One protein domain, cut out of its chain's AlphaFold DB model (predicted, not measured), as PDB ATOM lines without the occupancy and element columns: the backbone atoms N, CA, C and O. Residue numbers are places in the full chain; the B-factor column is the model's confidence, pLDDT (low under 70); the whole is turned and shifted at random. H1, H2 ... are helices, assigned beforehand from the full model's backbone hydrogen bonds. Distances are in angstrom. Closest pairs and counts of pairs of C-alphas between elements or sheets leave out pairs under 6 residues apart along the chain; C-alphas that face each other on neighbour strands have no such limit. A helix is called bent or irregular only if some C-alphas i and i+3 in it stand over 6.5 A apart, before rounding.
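What this domain is: This is residues 3 to 80 of the 94 residues of the protein "RDD family protein" of Clavibacter michiganensis subsp. phaseoli (UniProt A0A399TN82). One long helix, H3, sticks out with residues 58 to 79 as an arm from a small compact head, where its residues 45 to 53 pack on the helical hairpin of H1 and H2. The printed part has 78 residues with three named helices, H1, H2, H3 in chain order, and is all helix. It is only just extended, close to loose, with a radius of gyration of the C-alphas of 17.6 A and spans of 61 by 31 by 15 A.

Where its parts are: H3, residues 45 to 79, runs 50.6 A from C-alpha 45 at (118.068, 217.076, 287.144) to C-alpha 79 at (155.750, 243.197, 308.466), with a kink of 30 degrees near residue 73; it is only just irregular, C-alphas 73 and 76 being 6.9 A apart. H2 is residues 19 to 34. H1, residues 3 to 16, is irregular: C-alphas 12 and 15 are 7.7 A apart.

How they stand to each other: H3 touches H2 with residues 45 to 52 alone, the same way at a steep tilt of 58 degrees; the closest C-alphas, of Ala 26 and Glu 46, are 5.0 A apart. H3 touches H1 with residues 49 to 53 alone, opposite ways at a steep tilt of 59 degrees; the closest C-alphas, of Leu 7 and Gly 53, are 6.5 A apart. H1 and H2 touch as a hairpin, at a shallow tilt of 18 degrees; the closest C-alphas, of Arg 14 and Arg 22, are 6.2 A apart. Every O i to N i+4 pair is within hydrogen-bond range in H2, 8 of 10 in H1 and 29 of 31 in H3.

The domain as a whole: The C-alphas farthest apart, of Ala 20 and Gly 80, are 60.7 A apart. The printed part has no cut and no long link; residue 80 alone has pLDDT under 70.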
ATOM      1  N   LEU A   3     124.913 231.889 285.860       95.50
ATOM      2  CA  LEU A   3     124.404 230.529 286.064       95.50
ATOM      3  C   LEU A   3     124.629 230.077 287.514       95.50
ATOM      4  O   LEU A   3     123.689 229.651 288.177       95.50
ATOM      5  N   GLY A   4     125.832 230.282 288.050       94.88
ATOM      6  CA  GLY A   4     126.178 229.963 289.437       94.88
ATOM      7  C   GLY A   4     125.267 230.645 290.459       94.88
ATOM      8  O   GLY A   4     124.807 230.005 291.401       94.88
ATOM      9  N   ARG A   5     124.918 231.922 290.244       95.88
ATOM     10  CA  ARG A   5     123.970 232.637 291.120       95.88
ATOM     11  C   ARG A   5     122.562 232.046 291.074       95.88
ATOM     12  O   ARG A   5     121.894 232.005 292.105       95.88
ATOM     13  N   ARG A   6     122.102 231.601 289.900       97.44
ATOM     14  CA  ARG A   6     120.790 230.953 289.754       97.44
ATOM     15  C   ARG A   6     120.772 229.563 290.388       97.44
ATOM     16  O   ARG A   6     119.832 229.278 291.121       97.44
ATOM     17  N   LEU A   7     121.829 228.766 290.204       97.50
ATOM     18  CA  LEU A   7     122.007 227.480 290.891       97.50
ATOM     19  C   LEU A   7     121.955 227.660 292.415       97.50
ATOM     20  O   LEU A   7     121.174 226.996 293.085       97.50
ATOM     21  N   ALA A   8     122.720 228.612 292.961       96.50
ATOM     22  CA  ALA A   8     122.729 228.888 294.398       96.50
ATOM     23  C   ALA A   8     121.350 229.320 294.922       96.50
ATOM     24  O   ALA A   8     120.914 228.853 295.972       96.50
ATOM     25  N   ARG A   9     120.641 230.177 294.176       96.94
ATOM     26  CA  ARG A   9     119.283 230.608 294.536       96.94
ATOM     27  C   ARG A   9     118.296 229.444 294.536       96.94
ATOM     28  O   ARG A   9     117.527 229.328 295.482       96.94
ATOM     29  N   PHE A  10     118.335 228.593 293.511       97.94
ATOM     30  CA  PHE A  10     117.508 227.391 293.445       97.94
ATOM     31  C   PHE A  10     117.770 226.485 294.651       97.94
ATOM     32  O   PHE A  10     116.835 226.158 295.372       97.94
ATOM     33  N   LEU A  11     119.037 226.163 294.936       96.69
ATOM     34  CA  LEU A  11     119.403 225.291 296.057       96.69
ATOM     35  C   LEU A  11     118.965 225.851 297.416       96.69
ATOM     36  O   LEU A  11     118.552 225.084 298.276       96.69
ATOM     37  N   ALA A  12     119.007 227.172 297.597       97.25
ATOM     38  CA  ALA A  12     118.543 227.821 298.823       97.25
ATOM     39  C   ALA A  12     117.010 227.835 298.978       97.25
ATOM     40  O   ALA A  12     116.515 227.952 300.094       97.25
ATOM     41  N   GLN A  13     116.254 227.767 297.877       97.00
ATOM     42  CA  GLN A  13     114.792 227.917 297.880       97.00
ATOM     43  C   GLN A  13     114.035 226.606 297.649       97.00
ATOM     44  O   GLN A  13     112.836 226.549 297.918       97.00
ATOM     45  N   ARG A  14     114.706 225.554 297.162       96.81
ATOM     46  CA  ARG A  14     114.076 224.319 296.671       96.81
ATOM     47  C   ARG A  14     113.157 223.629 297.684       96.81
ATOM     48  O   ARG A  14     112.191 222.986 297.281       96.81
ATOM     49  N   ASP A  15     113.423 223.763 298.980       96.69
ATOM     50  CA  ASP A  15     112.636 223.095 300.022       96.69
ATOM     51  C   ASP A  15     111.273 223.773 300.245       96.69
ATOM     52  O   ASP A  15     110.321 223.124 300.666       96.69
ATOM     53  N   ALA A  16     111.149 225.058 299.893       97.25
ATOM     54  CA  ALA A  16     109.900 225.820 299.965       97.25
ATOM     55  C   ALA A  16     109.079 225.770 298.659       97.25
ATOM     56  O   ALA A  16     107.997 226.353 298.574       97.25
ATOM     57  N   MET A  17     109.593 225.118 297.615       97.44
ATOM     58  CA  MET A  17     108.935 225.032 296.314       97.44
ATOM     59  C   MET A  17     107.934 223.878 296.251       97.44
ATOM     60  O   MET A  17     108.125 222.826 296.858       97.44
ATOM     61  N   THR A  18     106.900 224.025 295.418       98.00
ATOM     62  CA  THR A  18     106.072 222.876 295.039       98.00
ATOM     63  C   THR A  18     106.903 221.869 294.227       98.00
ATOM     64  O   THR A  18     107.791 222.283 293.469       98.00
ATOM     65  N   PRO A  19     106.608 220.556 294.306       97.31
ATOM     66  CA  PRO A  19     107.376 219.538 293.585       97.31
ATOM     67  C   PRO A  19     107.450 219.778 292.069       97.31
ATOM     68  O   PRO A  19     108.511 219.631 291.470       97.31
ATOM     69  N   ALA A  20     106.345 220.215 291.455       97.50
ATOM     70  CA  ALA A  20     106.282 220.482 290.018       97.50
ATOM     71  C   ALA A  20     107.179 221.659 289.599       97.50
ATOM     72  O   ALA A  20     107.955 221.544 288.648       97.50
ATOM     73  N   SER A  21     107.117 222.780 290.326       97.50
ATOM     74  CA  SER A  21     107.960 223.947 290.047       97.50
ATOM     75  C   SER A  21     109.438 223.638 290.273       97.50
ATOM     76  O   SER A  21     110.284 224.078 289.494       97.50
ATOM     77  N   ARG A  22     109.752 222.853 291.311       98.06
ATOM     78  CA  ARG A  22     111.120 222.423 291.611       98.06
ATOM     79  C   ARG A  22     111.702 221.564 290.493       98.06
ATOM     80  O   ARG A  22     112.777 221.887 289.996       98.06
ATOM     81  N   ALA A  23     110.969 220.541 290.052       97.94
ATOM     82  CA  ALA A  23     111.399 219.660 288.967       97.94
ATOM     83  C   ALA A  23     111.632 220.431 287.658       97.94
ATOM     84  O   ALA A  23     112.638 220.222 286.980       97.94
ATOM     85  N   ARG A  24     110.737 221.373 287.332       98.00
ATOM     86  CA  ARG A  24     110.877 222.221 286.144       98.00
ATOM     87  C   ARG A  24     112.141 223.084 286.195       98.00
ATOM     88  O   ARG A  24     112.927 223.047 285.253       98.00
ATOM     89  N   LEU A  25     112.353 223.836 287.279       98.31
ATOM     90  CA  LEU A  25     113.541 224.692 287.397       98.31
ATOM     91  C   LEU A  25     114.836 223.876 287.445       98.31
ATOM     92  O   LEU A  25     115.838 224.295 286.868       98.31
ATOM     93  N   ALA A  26     114.821 222.705 288.090       98.31
ATOM     94  CA  ALA A  26     115.962 221.798 288.092       98.31
ATOM     95  C   ALA A  26     116.331 221.357 286.668       98.31
ATOM     96  O   ALA A  26     117.505 221.400 286.310       98.31
ATOM     97  N   ALA A  27     115.347 220.994 285.838       98.31
ATOM     98  CA  ALA A  27     115.568 220.611 284.443       98.31
ATOM     99  C   ALA A  27     116.125 221.762 283.590       98.31
ATOM    100  O   ALA A  27     117.082 221.563 282.843       98.31
ATOM    101  N   GLU A  28     115.574 222.971 283.730       98.38
ATOM    102  CA  GLU A  28     116.073 224.167 283.035       98.38
ATOM    103  C   GLU A  28     117.545 224.440 283.399       98.38
ATOM    104  O   GLU A  28     118.399 224.561 282.518       98.38
ATOM    105  N   LEU A  29     117.873 224.438 284.695       98.38
ATOM    106  CA  LEU A  29     119.240 224.655 285.177       98.38
ATOM    107  C   LEU A  29     120.198 223.520 284.796       98.38
ATOM    108  O   LEU A  29     121.364 223.788 284.503       98.38
ATOM    109  N   ALA A  30     119.734 222.268 284.793       98.19
ATOM    110  CA  ALA A  30     120.534 221.117 284.389       98.19
ATOM    111  C   ALA A  30     120.934 221.208 282.913       98.19
ATOM    112  O   ALA A  30     122.106 221.020 282.594       98.19
ATOM    113  N   ASN A  31     119.997 221.572 282.034       97.69
ATOM    114  CA  ASN A  31     120.271 221.767 280.609       97.69
ATOM    115  C   ASN A  31     121.313 222.864 280.375       97.69
ATOM    116  O   ASN A  31     122.239 222.680 279.586       97.69
ATOM    117  N   GLU A  32     121.207 223.987 281.090       97.69
ATOM    118  CA  GLU A  32     122.202 225.060 281.005       97.69
ATOM    119  C   GLU A  32     123.578 224.623 281.535       97.69
ATOM    120  O   GLU A  32     124.609 224.971 280.962       97.69
ATOM    121  N   ALA A  33     123.619 223.852 282.624       97.38
ATOM    122  CA  ALA A  33     124.867 223.391 283.228       97.38
ATOM    123  C   ALA A  33     125.526 222.221 282.474       97.38
ATOM    124  O   ALA A  33     126.733 222.021 282.626       97.38
ATOM    125  N   ALA A  34     124.779 221.481 281.647       96.88
ATOM    126  CA  ALA A  34     125.260 220.300 280.930       96.88
ATOM    127  C   ALA A  34     126.485 220.583 280.044       96.88
ATOM    128  O   ALA A  34     127.388 219.756 279.969       96.88
ATOM    129  N   VAL A  35     126.584 221.779 279.450       96.50
ATOM    130  CA  VAL A  35     127.739 222.179 278.619       96.50
ATOM    131  C   VAL A  35     129.063 222.230 279.399       96.50
ATOM    132  O   VAL A  35     130.141 222.171 278.811       96.50
ATOM    133  N   HIS A  36     129.002 222.333 280.729       95.38
ATOM    134  CA  HIS A  36     130.170 222.420 281.606       95.38
ATOM    135  C   HIS A  36     130.533 221.089 282.280       95.38
ATOM    136  O   HIS A  36     131.459 221.060 283.095       95.38
ATOM    137  N   VAL A  37     129.818 220.000 281.976       96.38
ATOM    138  CA  VAL A  37     130.009 218.691 282.610       96.38
ATOM    139  C   VAL A  37     130.235 217.626 281.543       96.38
ATOM    140  O   VAL A  37     129.392 217.408 280.680       96.38
ATOM    141  N   SER A  38     131.374 216.937 281.621       94.69
ATOM    142  CA  SER A  38     131.695 215.817 280.738       94.69
ATOM    143  C   SER A  38     132.448 214.722 281.503       94.69
ATOM    144  O   SER A  38     133.396 215.052 282.224       94.69
ATOM    145  N   PRO A  39     132.059 213.441 281.348       94.25
ATOM    146  CA  PRO A  39     130.847 212.968 280.665       94.25
ATOM    147  C   PRO A  39     129.567 213.379 281.414       94.25
ATOM    148  O   PRO A  39     129.602 213.616 282.623       94.25
ATOM    149  N   LEU A  40     128.435 213.468 280.707       94.69
ATOM    150  CA  LEU A  40     127.164 213.802 281.352       94.69
ATOM    151  C   LEU A  40     126.694 212.607 282.210       94.69
ATOM    152  O   LEU A  40     126.526 211.513 281.666       94.69
ATOM    153  N   PRO A  41     126.490 212.774 283.528       94.19
ATOM    154  CA  PRO A  41     126.066 211.684 284.394       94.19
ATOM    155  C   PRO A  41     124.600 211.315 284.146       94.19
ATOM    156  O   PRO A  41     123.760 212.186 283.928       94.19
ATOM    157  N   ALA A  42     124.275 210.028 284.271       94.50
ATOM    158  CA  ALA A  42     122.897 209.551 284.295       94.50
ATOM    159  C   ALA A  42     122.281 209.792 285.686       94.50
ATOM    160  O   ALA A  42     122.263 208.903 286.534       94.50
ATOM    161  N   ALA A  43     121.828 211.019 285.933       96.12
ATOM    162  CA  ALA A  43     121.175 211.430 287.173       96.12
ATOM    163  C   ALA A  43     119.925 212.264 286.871       96.12
ATOM    164  O   ALA A  43     119.811 212.857 285.795       96.12
ATOM    165  N   ASP A  44     118.994 212.332 287.823       96.81
ATOM    166  CA  ASP A  44     117.876 213.263 287.714       96.81
ATOM    167  C   ASP A  44     118.372 214.726 287.783       96.81
ATOM    168  O   ASP A  44     119.435 214.999 288.361       96.81
ATOM    169  N   PRO A  45     117.622 215.688 287.216       97.50
ATOM    170  CA  PRO A  45     118.068 217.076 287.144       97.50
ATOM    171  C   PRO A  45     118.360 217.728 288.498       97.50
ATOM    172  O   PRO A  45     119.260 218.563 288.594       97.50
ATOM    173  N   GLU A  46     117.617 217.373 289.549       97.25
ATOM    174  CA  GLU A  46     117.766 217.995 290.864       97.25
ATOM    175  C   GLU A  46     119.044 217.507 291.556       97.25
ATOM    176  O   GLU A  46     119.837 218.322 292.051       97.25
ATOM    177  N   SER A  47     119.305 216.198 291.512       97.62
ATOM    178  CA  SER A  47     120.571 215.618 291.972       97.62
ATOM    179  C   SER A  47     121.759 216.158 291.175       97.62
ATOM    180  O   SER A  47     122.774 216.543 291.764       97.62
ATOM    181  N   PHE A  48     121.625 216.269 289.848       98.06
ATOM    182  CA  PHE A  48     122.657 216.824 288.972       98.06
ATOM    183  C   PHE A  48     123.014 218.272 289.346       98.06
ATOM    184  O   PHE A  48     124.179 218.583 289.598       98.06
ATOM    185  N   VAL A  49     122.013 219.152 289.457       97.56
ATOM    186  CA  VAL A  49     122.199 220.561 289.845       97.56
ATOM    187  C   VAL A  49     122.813 220.686 291.242       97.56
ATOM    188  O   VAL A  49     123.693 221.525 291.457       97.56
ATOM    189  N   THR A  50     122.403 219.828 292.180       97.88
ATOM    190  CA  THR A  50     122.975 219.779 293.536       97.88
ATOM    191  C   THR A  50     124.463 219.438 293.499       97.88
ATOM    192  O   THR A  50     125.274 220.150 294.095       97.88
ATOM    193  N   ALA A  51     124.840 218.397 292.753       97.56
ATOM    194  CA  ALA A  51     126.230 217.974 292.617       97.56
ATOM    195  C   ALA A  51     127.095 219.051 291.943       97.56
ATOM    196  O   ALA A  51     128.174 219.383 292.439       97.56
ATOM    197  N   VAL A  52     126.605 219.664 290.860       97.12
ATOM    198  CA  VAL A  52     127.295 220.777 290.187       97.12
ATOM    199  C   VAL A  52     127.502 221.947 291.150       97.12
ATOM    200  O   VAL A  52     128.606 222.489 291.231       97.12
ATOM    201  N   GLY A  53     126.471 222.322 291.913       96.56
ATOM    202  CA  GLY A  53     126.561 223.374 292.925       96.56
ATOM    203  C   GLY A  53     127.624 223.084 293.987       96.56
ATOM    204  O   GLY A  53     128.447 223.954 294.280       96.56
ATOM    205  N   ALA A  54     127.662 221.853 294.503       96.62
ATOM    206  CA  ALA A  54     128.652 221.418 295.487       96.62
ATOM    207  C   ALA A  54     130.087 221.498 294.938       96.62
ATOM    208  O   ALA A  54     130.951 222.120 295.555       96.62
ATOM    209  N   VAL A  55     130.335 220.955 293.740       96.00
ATOM    210  CA  VAL A  55     131.666 220.978 293.106       96.00
ATOM    211  C   VAL A  55     132.131 222.405 292.829       96.00
ATOM    212  O   VAL A  55     133.302 222.729 293.027       96.00
ATOM    213  N   ARG A  56     131.229 223.282 292.376       94.88
ATOM    214  CA  ARG A  56     131.556 224.694 292.148       94.88
ATOM    215  C   ARG A  56     131.954 225.386 293.445       94.88
ATOM    216  O   ARG A  56     132.989 226.046 293.476       94.88
ATOM    217  N   ARG A  57     131.179 225.188 294.512       94.06
ATOM    218  CA  ARG A  57     131.458 225.791 295.818       94.06
ATOM    219  C   ARG A  57     132.760 225.276 296.426       94.06
ATOM    220  O   ARG A  57     133.506 226.064 296.992       94.06
ATOM    221  N   GLU A  58     133.073 224.000 296.236       96.81
ATOM    222  CA  GLU A  58     134.354 223.414 296.636       96.81
ATOM    223  C   GLU A  58     135.538 224.044 295.879       96.81
ATOM    224  O   GLU A  58     136.565 224.368 296.472       96.81
ATOM    225  N   ARG A  59     135.401 224.291 294.567       96.25
ATOM    226  CA  ARG A  59     136.440 224.986 293.782       96.25
ATOM    227  C   ARG A  59     136.643 226.426 294.247       96.25
ATOM    228  O   ARG A  59     137.783 226.861 294.377       96.25
ATOM    229  N   GLU A  60     135.551 227.144 294.500       95.44
ATOM    230  CA  GLU A  60     135.588 228.512 295.030       95.44
ATOM    231  C   GLU A  60     136.241 228.546 296.417       95.44
ATOM    232  O   GLU A  60     137.129 229.362 296.658       95.44
ATOM    233  N   HIS A  61     135.865 227.620 297.302       97.12
ATOM    234  CA  HIS A  61     136.464 227.489 298.625       97.12
ATOM    235  C   HIS A  61     137.969 227.233 298.529       97.12
ATOM    236  O   HIS A  61     138.753 227.966 299.125       97.12
ATOM    237  N   ARG A  62     138.388 226.260 297.714       98.12
ATOM    238  CA  ARG A  62     139.806 225.956 297.505       98.12
ATOM    239  C   ARG A  62     140.588 227.155 296.976       98.12
ATOM    240  O   ARG A  62     141.694 227.400 297.443       98.12
ATOM    241  N   ALA A  63     140.026 227.909 296.032       97.44
ATOM    242  CA  ALA A  63     140.667 229.110 295.503       97.44
ATOM    243  C   ALA A  63     140.882 230.173 296.595       97.44
ATOM    244  O   ALA A  63     141.978 230.716 296.708       97.44
ATOM    245  N   LEU A  64     139.871 230.420 297.436       98.12
ATOM    246  CA  LEU A  64     139.985 231.347 298.566       98.12
ATOM    247  C   LEU A  64     141.014 230.879 299.601       98.12
ATOM    248  O   LEU A  64     141.747 231.696 300.148       98.12
ATOM    249  N   MET A  65     141.091 229.573 299.857       98.44
ATOM    250  CA  MET A  65     142.066 228.997 300.786       98.44
ATOM    251  C   MET A  65     143.499 229.158 300.275       98.44
ATOM    252  O   MET A  65     144.363 229.582 301.032       98.44
ATOM    253  N   LEU A  66     143.736 228.911 298.983       98.38
ATOM    254  CA  LEU A  66     145.042 229.146 298.362       98.38
ATOM    255  C   LEU A  66     145.453 230.621 298.430       98.38
ATOM    256  O   LEU A  66     146.616 230.920 298.688       98.38
ATOM    257  N   GLU A  67     144.509 231.541 298.221       98.00
ATOM    258  CA  GLU A  67     144.786 232.975 298.332       98.00
ATOM    259  C   GLU A  67     145.103 233.375 299.776       98.00
ATOM    260  O   GLU A  67     146.081 234.076 300.026       98.00
ATOM    261  N   ARG A  68     144.342 232.858 300.745       97.56
ATOM    262  CA  ARG A  68     144.625 233.050 302.170       97.56
ATOM    263  C   ARG A  68     146.021 232.545 302.536       97.56
ATOM    264  O   ARG A  68     146.761 233.252 303.214       97.56
ATOM    265  N   ASP A  69     146.386 231.346 302.094       97.56
ATOM    266  CA  ASP A  69     147.690 230.749 302.393       97.56
ATOM    267  C   ASP A  69     148.828 231.562 301.754       97.56
ATOM    268  O   ASP A  69     149.867 231.793 302.379       97.56
ATOM    269  N   ARG A  70     148.608 232.088 300.540       95.56
ATOM    270  CA  ARG A  70     149.526 233.034 299.896       95.56
ATOM    271  C   ARG A  70     149.688 234.308 300.724       95.56
ATOM    272  O   ARG A  70     150.826 234.693 300.987       95.56
ATOM    273  N   MET A  71     148.597 234.943 301.153       95.69
ATOM    274  CA  MET A  71     148.661 236.150 301.988       95.69
ATOM    275  C   MET A  71     149.422 235.883 303.292       95.69
ATOM    276  O   MET A  71     150.330 236.636 303.632       95.69
ATOM    277  N   ALA A  72     149.144 234.758 303.958       95.00
ATOM    278  CA  ALA A  72     149.839 234.361 305.181       95.00
ATOM    279  C   ALA A  72     151.355 234.178 304.980       95.00
ATOM    280  O   ALA A  72     152.139 234.519 305.862       95.00
ATOM    281  N   SER A  73     151.785 233.679 303.814       92.69
ATOM    282  CA  SER A  73     153.214 233.547 303.487       92.69
ATOM    283  C   SER A  73     153.918 234.890 303.247       92.69
ATOM    284  O   SER A  73     155.120 235.002 303.482       92.69
ATOM    285  N   LEU A  74     153.178 235.908 302.794       91.69
ATOM    286  CA  LEU A  74     153.705 237.245 302.506       91.69
ATOM    287  C   LEU A  74     153.726 238.151 303.740       91.69
ATOM    288  O   LEU A  74     154.593 239.016 303.832       91.69
ATOM    289  N   GLU A  75     152.819 237.935 304.694       89.94
ATOM    290  CA  GLU A  75     152.701 238.707 305.936       89.94
ATOM    291  C   GLU A  75     154.052 238.979 306.639       89.94
ATOM    292  O   GLU A  75     154.358 240.147 306.885       89.94
ATOM    293  N   PRO A  76     154.930 237.984 306.903       85.12
ATOM    294  CA  PRO A  76     156.211 238.247 307.564       85.12
ATOM    295  C   PRO A  76     157.187 239.078 306.717       85.12
ATOM    296  O   PRO A  76     158.026 239.781 307.273       85.12
ATOM    297  N   ILE A  77     157.086 239.024 305.384       85.19
ATOM    298  CA  ILE A  77     157.917 239.831 304.475       85.19
ATOM    299  C   ILE A  77     157.458 241.292 304.505       85.19
ATOM    300  O   ILE A  77     158.287 242.196 304.474       85.19
ATOM    301  N   LEU A  78     156.144 241.524 304.580       78.50
ATOM    302  CA  LEU A  78     155.555 242.865 304.630       78.50
ATOM    303  C   LEU A  78     155.698 243.520 306.012       78.50
ATOM    304  O   LEU A  78     155.873 244.734 306.094       78.50
ATOM    305  N   ALA A  79     155.631 242.727 307.086       77.69
ATOM    306  CA  ALA A  79     155.750 243.197 308.466       77.69
ATOM    307  C   ALA A  79     157.207 243.317 308.955       77.69
ATOM    308  O   ALA A  79     157.473 243.976 309.961       77.69
ATOM    309  N   GLY A  80     158.162 242.684 308.270       69.75
ATOM    310  CA  GLY A  80     159.580 242.811 308.584       69.75
ATOM    311  C   GLY A  80     160.144 244.153 308.117       69.75
ATOM    312  O   GLY A  80     160.091 244.472 306.932       69.75
TER     313      GLY A  80